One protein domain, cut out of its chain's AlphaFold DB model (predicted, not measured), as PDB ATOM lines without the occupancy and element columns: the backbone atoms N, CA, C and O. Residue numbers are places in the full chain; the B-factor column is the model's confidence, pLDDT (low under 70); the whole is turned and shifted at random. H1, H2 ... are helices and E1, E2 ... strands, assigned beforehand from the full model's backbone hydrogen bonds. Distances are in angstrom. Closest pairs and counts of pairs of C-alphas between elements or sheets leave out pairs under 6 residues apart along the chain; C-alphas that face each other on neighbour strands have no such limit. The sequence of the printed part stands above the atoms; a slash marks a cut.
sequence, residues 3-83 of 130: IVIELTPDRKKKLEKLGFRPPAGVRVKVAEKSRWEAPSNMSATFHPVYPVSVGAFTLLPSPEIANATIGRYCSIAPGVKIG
ATOM      1  N   ILE A   3     293.519 181.264 225.147       84.06
ATOM      2  CA  ILE A   3     293.004 182.627 225.254       84.06
ATOM      3  C   ILE A   3     293.827 183.380 226.302       84.06
ATOM      4  O   ILE A   3     294.077 182.873 227.396       84.06
ATOM      5  N   VAL A   4     294.248 184.600 225.967       83.94
ATOM      6  CA  VAL A   4     294.868 185.536 226.910       83.94
ATOM      7  C   VAL A   4     293.850 186.623 227.224       83.94
ATOM      8  O   VAL A   4     293.437 187.373 226.344       83.94
ATOM      9  N   ILE A   5     293.446 186.709 228.486       82.62
ATOM     10  CA  ILE A   5     292.531 187.733 228.979       82.62
ATOM     11  C   ILE A   5     293.360 188.791 229.698       82.62
ATOM     12  O   ILE A   5     293.927 188.530 230.758       82.62
ATOM     13  N   GLU A   6     293.419 189.993 229.133       85.75
ATOM     14  CA  GLU A   6     293.977 191.153 229.829       85.75
ATOM     15  C   GLU A   6     292.952 191.714 230.816       85.75
ATOM     16  O   GLU A   6     291.842 192.102 230.433       85.75
ATOM     17  N   LEU A   7     293.334 191.748 232.090       84.38
ATOM     18  CA  LEU A   7     292.526 192.212 233.209       84.38
ATOM     19  C   LEU A   7     292.756 193.708 233.451       84.38
ATOM     20  O   LEU A   7     293.374 194.107 234.439       84.38
ATOM     21  N   THR A   8     292.235 194.542 232.549       87.00
ATOM     22  CA  THR A   8     292.140 195.990 232.787       87.00
ATOM     23  C   THR A   8     291.248 196.279 234.007       87.00
ATOM     24  O   THR A   8     290.392 195.451 234.341       87.00
ATOM     25  N   PRO A   9     291.393 197.438 234.681       86.38
ATOM     26  CA  PRO A   9     290.583 197.776 235.856       86.38
ATOM     27  C   PRO A   9     289.069 197.647 235.622       86.38
ATOM     28  O   PRO A   9     288.354 197.106 236.464       86.38
ATOM     29  N   ASP A  10     288.583 198.053 234.447       88.81
ATOM     30  CA  ASP A  10     287.163 197.953 234.090       88.81
ATOM     31  C   ASP A  10     286.700 196.505 233.910       88.81
ATOM     32  O   ASP A  10     285.612 196.128 234.353       88.81
ATOM     33  N   ARG A  11     287.542 195.659 233.303       87.62
ATOM     34  CA  ARG A  11     287.260 194.225 233.159       87.62
ATOM     35  C   ARG A  11     287.267 193.521 234.512       87.62
ATOM     36  O   ARG A  11     286.394 192.685 234.738       87.62
ATOM     37  N   LYS A  12     288.177 193.892 235.425       85.94
ATOM     38  CA  LYS A  12     288.180 193.391 236.813       85.94
ATOM     39  C   LYS A  12     286.867 193.733 237.518       85.94
ATOM     40  O   LYS A  12     286.190 192.821 237.978       85.94
ATOM     41  N   LYS A  13     286.429 194.995 237.467       88.88
ATOM     42  CA  LYS A  13     285.132 195.415 238.033       88.88
ATOM     43  C   LYS A  13     283.945 194.668 237.416       88.88
ATOM     44  O   LYS A  13     283.002 194.316 238.122       88.88
ATOM     45  N   LYS A  14     283.960 194.420 236.099       89.75
ATOM     46  CA  LYS A  14     282.902 193.646 235.426       89.75
ATOM     47  C   LYS A  14     282.867 192.193 235.909       89.75
ATOM     48  O   LYS A  14     281.780 191.673 236.136       89.75
ATOM     49  N   LEU A  15     284.026 191.562 236.094       87.44
ATOM     50  CA  LEU A  15     284.132 190.204 236.641       87.44
ATOM     51  C   LEU A  15     283.664 190.133 238.098       87.44
ATOM     52  O   LEU A  15     282.905 189.232 238.446       87.44
ATOM     53  N   GLU A  16     284.037 191.116 238.915       89.12
ATOM     54  CA  GLU A  16     283.588 191.225 240.309       89.12
ATOM     55  C   GLU A  16     282.066 191.354 240.410       89.12
ATOM     56  O   GLU A  16     281.445 190.660 241.213       89.12
ATOM     57  N   LYS A  17     281.439 192.157 239.538       90.94
ATOM     58  CA  LYS A  17     279.969 192.252 239.447       90.94
ATOM     59  C   LYS A  17     279.298 190.934 239.055       90.94
ATOM     60  O   LYS A  17     278.161 190.702 239.445       90.94
ATOM     61  N   LEU A  18     279.985 190.083 238.293       88.81
ATOM     62  CA  LEU A  18     279.512 188.744 237.933       88.81
ATOM     63  C   LEU A  18     279.764 187.709 239.045       88.81
ATOM     64  O   LEU A  18     279.399 186.551 238.874       88.81
ATOM     65  N   GLY A  19     280.371 188.099 240.172       86.88
ATOM     66  CA  GLY A  19     280.665 187.213 241.302       86.88
ATOM     67  C   GLY A  19     282.012 186.490 241.211       86.88
ATOM     68  O   GLY A  19     282.303 185.632 242.046       86.88
ATOM     69  N   PHE A  20     282.851 186.822 240.228       89.75
ATOM     70  CA  PHE A  20     284.200 186.274 240.124       89.75
ATOM     71  C   PHE A  20     285.195 187.118 240.913       89.75
ATOM     72  O   PHE A  20     285.148 188.345 240.881       89.75
ATOM     73  N   ARG A  21     286.154 186.464 241.576       87.31
ATOM     74  CA  ARG A  21     287.316 187.154 242.157       87.31
ATOM     75  C   ARG A  21     288.530 186.965 241.247       87.31
ATOM     76  O   ARG A  21     289.115 185.878 241.283       87.31
ATOM     77  N   PRO A  22     288.890 187.963 240.416       83.81
ATOM     78  CA  PRO A  22     290.020 187.848 239.504       83.81
ATOM     79  C   PRO A  22     291.357 187.794 240.268       83.81
ATOM     80  O   PRO A  22     291.459 188.324 241.376       83.81
ATOM     81  N   PRO A  23     292.404 187.194 239.679       84.56
ATOM     82  CA  PRO A  23     293.740 187.204 240.260       84.56
ATOM     83  C   PRO A  23     294.328 188.623 240.313       84.56
ATOM     84  O   PRO A  23     293.955 189.518 239.545       84.56
ATOM     85  N   ALA A  24     295.323 188.813 241.183       75.00
ATOM     86  CA  ALA A  24     296.066 190.072 241.287       75.00
ATOM     87  C   ALA A  24     296.814 190.435 239.987       75.00
ATOM     88  O   ALA A  24     297.014 191.615 239.702       75.00
ATOM     89  N   GLY A  25     297.164 189.436 239.170       77.06
ATOM     90  CA  GLY A  25     297.870 189.609 237.902       77.06
ATOM     91  C   GLY A  25     297.142 190.472 236.861       77.06
ATOM     92  O   GLY A  25     295.964 190.819 236.984       77.06
ATOM     93  N   VAL A  26     297.885 190.824 235.808       75.81
ATOM     94  CA  VAL A  26     297.405 191.651 234.683       75.81
ATOM     95  C   VAL A  26     296.843 190.792 233.550       75.81
ATOM     96  O   VAL A  26     296.026 191.257 232.760       75.81
ATOM     97  N   ARG A  27     297.261 189.527 233.459       82.94
ATOM     98  CA  ARG A  27     296.865 188.610 232.388       82.94
ATOM     99  C   ARG A  27     296.482 187.261 232.968       82.94
ATOM    100  O   ARG A  27     297.167 186.753 233.852       82.94
ATOM    101  N   VAL A  28     295.425 186.676 232.426       83.94
ATOM    102  CA  VAL A  28     295.023 185.295 232.694       83.94
ATOM    103  C   VAL A  28     295.089 184.544 231.381       83.94
ATOM    104  O   VAL A  28     294.413 184.911 230.420       83.94
ATOM    105  N   LYS A  29     295.935 183.519 231.325       87.06
ATOM    106  CA  LYS A  29     296.053 182.651 230.157       87.06
ATOM    107  C   LYS A  29     295.351 181.338 230.461       87.06
ATOM    108  O   LYS A  29     295.684 180.678 231.439       87.06
ATOM    109  N   VAL A  30     294.372 180.983 229.641       88.56
ATOM    110  CA  VAL A  30     293.520 179.806 229.844       88.56
ATOM    111  C   VAL A  30     293.272 179.109 228.516       88.56
ATOM    112  O   VAL A  30     293.291 179.741 227.460       88.56
ATOM    113  N   ALA A  31     293.039 177.802 228.552       89.44
ATOM    114  CA  ALA A  31     292.584 177.084 227.371       89.44
ATOM    115  C   ALA A  31     291.171 177.542 226.966       89.44
ATOM    116  O   ALA A  31     290.330 177.841 227.810       89.44
ATOM    117  N   GLU A  32     290.899 177.567 225.662       87.94
ATOM    118  CA  GLU A  32     289.624 178.038 225.095       87.94
ATOM    119  C   GLU A  32     288.391 177.285 225.619       87.94
ATOM    120  O   GLU A  32     287.322 177.863 225.782       87.94
ATOM    121  N   LYS A  33     288.546 175.994 225.922       89.94
ATOM    122  CA  LYS A  33     287.458 175.138 226.412       89.94
ATOM    123  C   LYS A  33     287.278 175.181 227.934       89.94
ATOM    124  O   LYS A  33     286.476 174.409 228.457       89.94
ATOM    125  N   SER A  34     288.020 176.029 228.646       91.19
ATOM    126  CA  SER A  34     287.882 176.149 230.096       91.19
ATOM    127  C   SER A  34     286.562 176.819 230.490       91.19
ATOM    128  O   SER A  34     286.049 177.682 229.774       91.19
ATOM    129  N   ARG A  35     285.995 176.410 231.627       92.75
ATOM    130  CA  ARG A  35     284.685 176.871 232.109       92.75
ATOM    131  C   ARG A  35     284.732 177.233 233.588       92.75
ATOM    132  O   ARG A  35     285.393 176.565 234.376       92.75
ATOM    133  N   TRP A  36     283.972 178.259 233.957       91.62
ATOM    134  CA  TRP A  36     283.805 178.684 235.343       91.62
ATOM    135  C   TRP A  36     282.341 178.948 235.644       91.62
ATOM    136  O   TRP A  36     281.647 179.608 234.869       91.62
ATOM    137  N   GLU A  37     281.900 178.479 236.801       94.19
ATOM    138  CA  GLU A  37     280.643 178.894 237.402       94.19
ATOM    139  C   GLU A  37     280.910 180.013 238.419       94.19
ATOM    140  O   GLU A  37     281.832 179.932 239.236       94.19
ATOM    141  N   ALA A  38     280.111 181.077 238.373       90.06
ATOM    142  CA  ALA A  38     280.103 182.099 239.413       90.06
ATOM    143  C   ALA A  38     279.214 181.668 240.597       90.06
ATOM    144  O   ALA A  38     278.251 180.928 240.391       90.06
ATOM    145  N   PRO A  39     279.464 182.174 241.817       92.88
ATOM    146  CA  PRO A  39     280.647 182.934 242.217       92.88
ATOM    147  C   PRO A  39     281.843 181.999 242.426       92.88
ATOM    148  O   PRO A  39     281.702 180.947 243.038       92.88
ATOM    149  N   SER A  40     283.033 182.362 241.963       90.31
ATOM    150  CA  SER A  40     284.239 181.558 242.213       90.31
ATOM    151  C   SER A  40     285.500 182.414 242.216       90.31
ATOM    152  O   SER A  40     285.556 183.514 241.652       90.31
ATOM    153  N   ASN A  41     286.519 181.933 242.923       87.94
ATOM    154  CA  ASN A  41     287.821 182.578 242.949       87.94
ATOM    155  C   ASN A  41     288.685 182.086 241.777       87.94
ATOM    156  O   ASN A  41     288.782 180.887 241.534       87.94
ATOM    157  N   MET A  42     289.326 183.017 241.069       85.38
ATOM    158  CA  MET A  42     290.150 182.739 239.888       85.38
ATOM    159  C   MET A  42     291.647 182.970 240.153       85.38
ATOM    160  O   MET A  42     292.395 183.263 239.223       85.38
ATOM    161  N   SER A  43     292.099 182.865 241.408       87.88
ATOM    162  CA  SER A  43     293.493 183.143 241.781       87.88
ATOM    163  C   SER A  43     294.486 182.030 241.408       87.88
ATOM    164  O   SER A  43     295.681 182.189 241.639       87.88
ATOM    165  N   ALA A  44     294.026 180.921 240.824       88.75
ATOM    166  CA  ALA A  44     294.885 179.840 240.345       88.75
ATOM    167  C   ALA A  44     295.664 180.196 239.072       88.75
ATOM    168  O   ALA A  44     295.242 181.021 238.256       88.75
ATOM    169  N   THR A  45     296.771 179.486 238.867       90.56
ATOM    170  CA  THR A  45     297.486 179.453 237.590       90.56
ATOM    171  C   THR A  45     296.970 178.287 236.756       90.56
ATOM    172  O   THR A  45     296.922 177.150 237.224       90.56
ATOM    173  N   PHE A  46     296.596 178.563 235.508       89.12
ATOM    174  CA  PHE A  46     296.038 177.571 234.594       89.12
ATOM    175  C   PHE A  46     296.986 177.295 233.433       89.12
ATOM    176  O   PHE A  46     297.625 178.207 232.901       89.12
ATOM    177  N   HIS A  47     297.043 176.038 232.998       87.56
ATOM    178  CA  HIS A  47     297.804 175.700 231.802       87.56
ATOM    179  C   HIS A  47     297.096 176.221 230.535       87.56
ATOM    180  O   HIS A  47     295.891 176.024 230.371       87.56
ATOM    181  N   PRO A  48     297.817 176.850 229.589       85.31
ATOM    182  CA  PRO A  48     297.208 177.477 228.412       85.31
ATOM    183  C   PRO A  48     296.586 176.497 227.413       85.31
ATOM    184  O   PRO A  48     295.750 176.893 226.606       85.31
ATOM    185  N   VAL A  49     297.026 175.239 227.431       84.62
ATOM    186  CA  VAL A  49     296.603 174.211 226.463       84.62
ATOM    187  C   VAL A  49     295.508 173.308 227.025       84.62
ATOM    188  O   VAL A  49     294.647 172.855 226.275       84.62
ATOM    189  N   TYR A  50     295.522 173.052 228.335       87.12
ATOM    190  CA  TYR A  50     294.662 172.041 228.939       87.12
ATOM    191  C   TYR A  50     293.420 172.689 229.551       87.12
ATOM    192  O   TYR A  50     293.563 173.587 230.382       87.12
ATOM    193  N   PRO A  51     292.210 172.261 229.152       90.75
ATOM    194  CA  PRO A  51     290.980 172.832 229.673       90.75
ATOM    195  C   PRO A  51     290.802 172.522 231.154       90.75
ATOM    196  O   PRO A  51     291.158 171.449 231.634       90.75
ATOM    197  N   VAL A  52     290.227 173.480 231.872       92.19
ATOM    198  CA  VAL A  52     289.889 173.344 233.290       92.19
ATOM    199  C   VAL A  52     288.444 173.777 233.490       92.19
ATOM    200  O   VAL A  52     288.013 174.778 232.916       92.19
ATOM    201  N   SER A  53     287.701 173.026 234.296       94.56
ATOM    202  CA  SER A  53     286.346 173.388 234.714       94.56
ATOM    203  C   SER A  53     286.315 173.627 236.218       94.56
ATOM    204  O   SER A  53     286.798 172.785 236.975       94.56
ATOM    205  N   VAL A  54     285.763 174.760 236.653       94.62
ATOM    206  CA  VAL A  54     285.659 175.132 238.074       94.62
ATOM    207  C   VAL A  54     284.206 175.437 238.432       94.62
ATOM    208  O   VAL A  54     283.597 176.340 237.853       94.62
ATOM    209  N   GLY A  55     283.663 174.694 239.395       96.06
ATOM    210  CA  GLY A  55     282.320 174.906 239.929       96.06
ATOM    211  C   GLY A  55     282.199 176.115 240.864       96.06
ATOM    212  O   GLY A  55     283.189 176.664 241.356       96.06
ATOM    213  N   ALA A  56     280.958 176.525 241.121       95.19
ATOM    214  CA  ALA A  56     280.631 177.658 241.979       95.19
ATOM    215  C   ALA A  56     281.048 177.428 243.442       95.19
ATOM    216  O   ALA A  56     281.133 176.299 243.928       95.19
ATOM    217  N   PHE A  57     281.269 178.523 244.163       94.69
ATOM    218  CA  PHE A  57     281.722 178.570 245.556       94.69
ATOM    219  C   PHE A  57     283.068 177.877 245.801       94.69
ATOM    220  O   PHE A  57     283.377 177.503 246.929       94.69
ATOM    221  N   THR A  58     283.879 177.728 244.752       94.19
ATOM    222  CA  THR A  58     285.206 177.128 244.848       94.19
ATOM    223  C   THR A  58     286.283 178.183 245.105       94.19
ATOM    224  O   THR A  58     286.352 179.220 244.431       94.19
ATOM    225  N   LEU A  59     287.129 177.910 246.100       92.06
ATOM    226  CA  LEU A  59     288.257 178.738 246.516       92.06
ATOM    227  C   LEU A  59     289.564 178.165 245.970       92.06
ATOM    228  O   LEU A  59     289.894 177.005 246.221       92.06
ATOM    229  N   LEU A  60     290.317 178.997 245.248       92.25
ATOM    230  CA  LEU A  60     291.570 178.626 244.593       92.25
ATOM    231  C   LEU A  60     292.711 179.600 244.956       92.25
ATOM    232  O   LEU A  60     293.188 180.326 244.083       92.25
ATOM    233  N   PRO A  61     293.162 179.659 246.222       88.56
ATOM    234  CA  PRO A  61     294.283 180.495 246.657       88.56
ATOM    235  C   PRO A  61     295.631 180.042 246.060       88.56
ATOM    236  O   PRO A  61     296.455 179.438 246.734       88.56
ATOM    237  N   SER A  62     295.871 180.364 244.789       89.88
ATOM    238  CA  SER A  62     297.126 180.123 244.056       89.88
ATOM    239  C   SER A  62     297.575 178.653 243.858       89.88
ATOM    240  O   SER A  62     298.772 178.379 243.983       89.88
ATOM    241  N   PRO A  63     296.694 177.685 243.527       91.75
ATOM    242  CA  PRO A  63     297.130 176.385 243.011       91.75
ATOM    243  C   PRO A  63     297.526 176.451 241.521       91.75
ATOM    244  O   PRO A  63     297.186 177.401 240.809       91.75
ATOM    245  N   GLU A  64     298.203 175.409 241.039       92.75
ATOM    246  CA  GLU A  64     298.508 175.179 239.619       92.75
ATOM    247  C   GLU A  64     297.626 174.044 239.086       92.75
ATOM    248  O   GLU A  64     297.670 172.922 239.593       92.75
ATOM    249  N   ILE A  65     296.801 174.320 238.073       91.94
ATOM    250  CA  ILE A  65     295.793 173.364 237.590       91.94
ATOM    251  C   ILE A  65     295.873 173.212 236.067       91.94
ATOM    252  O   ILE A  65     295.850 174.192 235.316       91.94
ATOM    253  N   ALA A  66     295.902 171.963 235.607       91.31
ATOM    254  CA  ALA A  66     295.726 171.569 234.216       91.31
ATOM    255  C   ALA A  66     294.818 170.340 234.122       91.31
ATOM    256  O   ALA A  66     294.799 169.509 235.022       91.31
ATOM    257  N   ASN A  67     294.070 170.249 233.022       90.25
ATOM    258  CA  ASN A  67     293.240 169.103 232.641       90.25
ATOM    259  C   ASN A  67     292.362 168.526 233.769       90.25
ATOM    260  O   ASN A  67     292.309 167.319 233.981       90.25
ATOM    261  N   ALA A  68     291.678 169.394 234.521       91.25
ATOM    262  CA  ALA A  68     290.922 168.991 235.703       91.25
ATOM    263  C   ALA A  68     289.501 169.562 235.718       91.25
ATOM    264  O   ALA A  68     289.243 170.669 235.238       91.25
ATOM    265  N   THR A  69     288.588 168.808 236.332       94.38
ATOM    266  CA  THR A  69     287.228 169.255 236.652       94.38
ATOM    267  C   THR A  69     287.084 169.329 238.165       94.38
ATOM    268  O   THR A  69     287.149 168.310 238.846       94.38
ATOM    269  N   ILE A  70     286.905 170.541 238.686       94.69
ATOM    270  CA  ILE A  70     286.695 170.814 240.108       94.69
ATOM    271  C   ILE A  70     285.216 171.130 240.310       94.69
ATOM    272  O   ILE A  70     284.664 171.998 239.632       94.69
ATOM    273  N   GLY A  71     284.581 170.419 241.240       95.69
ATOM    274  CA  GLY A  71     283.171 170.599 241.573       95.69
ATOM    275  C   GLY A  71     282.864 171.923 242.280       95.69
ATOM    276  O   GLY A  71     283.689 172.837 242.352       95.69
ATOM    277  N   ARG A  72     281.639 172.025 242.802       96.12
ATOM    278  CA  ARG A  72     281.198 173.153 243.637       96.12
ATOM    279  C   ARG A  72     281.692 172.990 245.076       96.12
ATOM    280  O   ARG A  72     281.967 171.871 245.502       96.12
ATOM    281  N   TYR A  73     281.752 174.091 245.825       95.56
ATOM    282  CA  TYR A  73     282.070 174.109 247.266       95.56
ATOM    283  C   TYR A  73     283.429 173.486 247.629       95.56
ATOM    284  O   TYR A  73     283.596 172.907 248.702       95.56
ATOM    285  N   CYS A  74     284.413 173.590 246.733       94.38
ATOM    286  CA  CYS A  74     285.760 173.083 246.977       94.38
ATOM    287  C   CYS A  74     286.673 174.179 247.546       94.38
ATOM    288  O   CYS A  74     286.547 175.354 247.210       94.38
ATOM    289  N   SER A  75     287.654 173.794 248.360       93.19
ATOM    290  CA  SER A  75     288.726 174.690 248.806       93.19
ATOM    291  C   SER A  75     290.066 174.020 248.550       93.19
ATOM    292  O   SER A  75     290.397 173.028 249.196       93.19
ATOM    293  N   ILE A  76     290.820 174.537 247.584       94.06
ATOM    294  CA  ILE A  76     292.096 173.956 247.161       94.06
ATOM    295  C   ILE A  76     293.231 174.776 247.760       94.06
ATOM    296  O   ILE A  76     293.329 175.970 247.508       94.06
ATOM    297  N   ALA A  77     294.087 174.151 248.562       91.81
ATOM    298  CA  ALA A  77     295.153 174.859 249.258       91.81
ATOM    299  C   ALA A  77     296.198 175.476 248.296       91.81
ATOM    300  O   ALA A  77     296.375 174.992 247.170       91.81
ATOM    301  N   PRO A  78     296.930 176.516 248.737       92.69
ATOM    302  CA  PRO A  78     298.055 177.061 247.983       92.69
ATOM    303  C   PRO A  78     299.128 176.011 247.694       92.69
ATOM    304  O   PRO A  78     299.409 175.152 248.527       92.69
ATOM    305  N   GLY A  79     299.747 176.092 246.513       88.50
ATOM    306  CA  GLY A  79     300.833 175.189 246.112       88.50
ATOM    307  C   GLY A  79     300.388 173.793 245.667       88.50
ATOM    308  O   GLY A  79     301.225 173.006 245.224       88.50
ATOM    309  N   VAL A  80     299.088 173.481 245.725       93.44
ATOM    310  CA  VAL A  80     298.552 172.241 245.151       93.44
ATOM    311  C   VAL A  80     298.723 172.268 243.634       93.44
ATOM    312  O   VAL A  80     298.358 173.241 242.971       93.44
ATOM    313  N   LYS A  81     299.257 171.170 243.092       92.75
ATOM    314  CA  LYS A  81     299.443 170.954 241.656       92.75
ATOM    315  C   LYS A  81     298.524 169.834 241.186       92.75
ATOM    316  O   LYS A  81     298.610 168.720 241.696       92.75
ATOM    317  N   ILE A  82     297.662 170.114 240.212       90.31
ATOM    318  CA  ILE A  82     296.709 169.145 239.649       90.31
ATOM    319  C   ILE A  82     296.960 169.023 238.144       90.31
ATOM    320  O   ILE A  82     296.968 170.031 237.440       90.31
ATOM    321  N   GLY A  83     297.166 167.794 237.657       83.94
ATOM    322  CA  GLY A  83     297.267 167.484 236.222       83.94
ATOM    323  C   GLY A  83     298.518 168.013 235.506       83.94
ATOM    324  O   GLY A  83     298.504 168.182 234.293       83.94
TER     325      GLY A  83
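What this domain is: This is residues 3 to 83 of the 130 residues of an uncharacterized protein of Rhizobium naphthalenivorans (UniProt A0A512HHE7). With little regular structure, the chain winds in stacked turns, a small solenoid with E3 and E4 side by side on successive turns. H1 lies at one end of the stack, and toward that end E1 and E2 pair. The printed part has 81 residues, 24 in named elements, order E1, H1, E2, E3, E4: mixed class, E1 and E2 antiparallel, E3 and E4 parallel. It is compact, radius of gyration of the C-alphas 11.6 A, spanning 32 by 25 by 22 A.

Where its parts are: E2, residues 27 to 31, measures 13.3 A; E1, residues 3 to 6, begins at C-alpha (293.004, 182.627, 225.254). H1, residues 9 to 17, measures 12.5 A. E3 is residues 52 to 54; E4, residues 68 to 70, ends at C-alpha (286.695, 170.814, 240.108).

How they stand to each other: N 5 and O 28 of E1 and E2 are 2.8 A apart. In E3 and E4, N 70 and O 53 are 2.8 A apart. Residues 45 to 46 pair with 64 to 65, parallel, and these with 81 to 82. H1 has every O i to N i+4 pair within hydrogen-bond range. H1 and E3 are apart.

The domain as a whole: The printed part has no cut. Links E2 to E3 and E3 to E4 are long. No printed residue is under 70 in pLDDT.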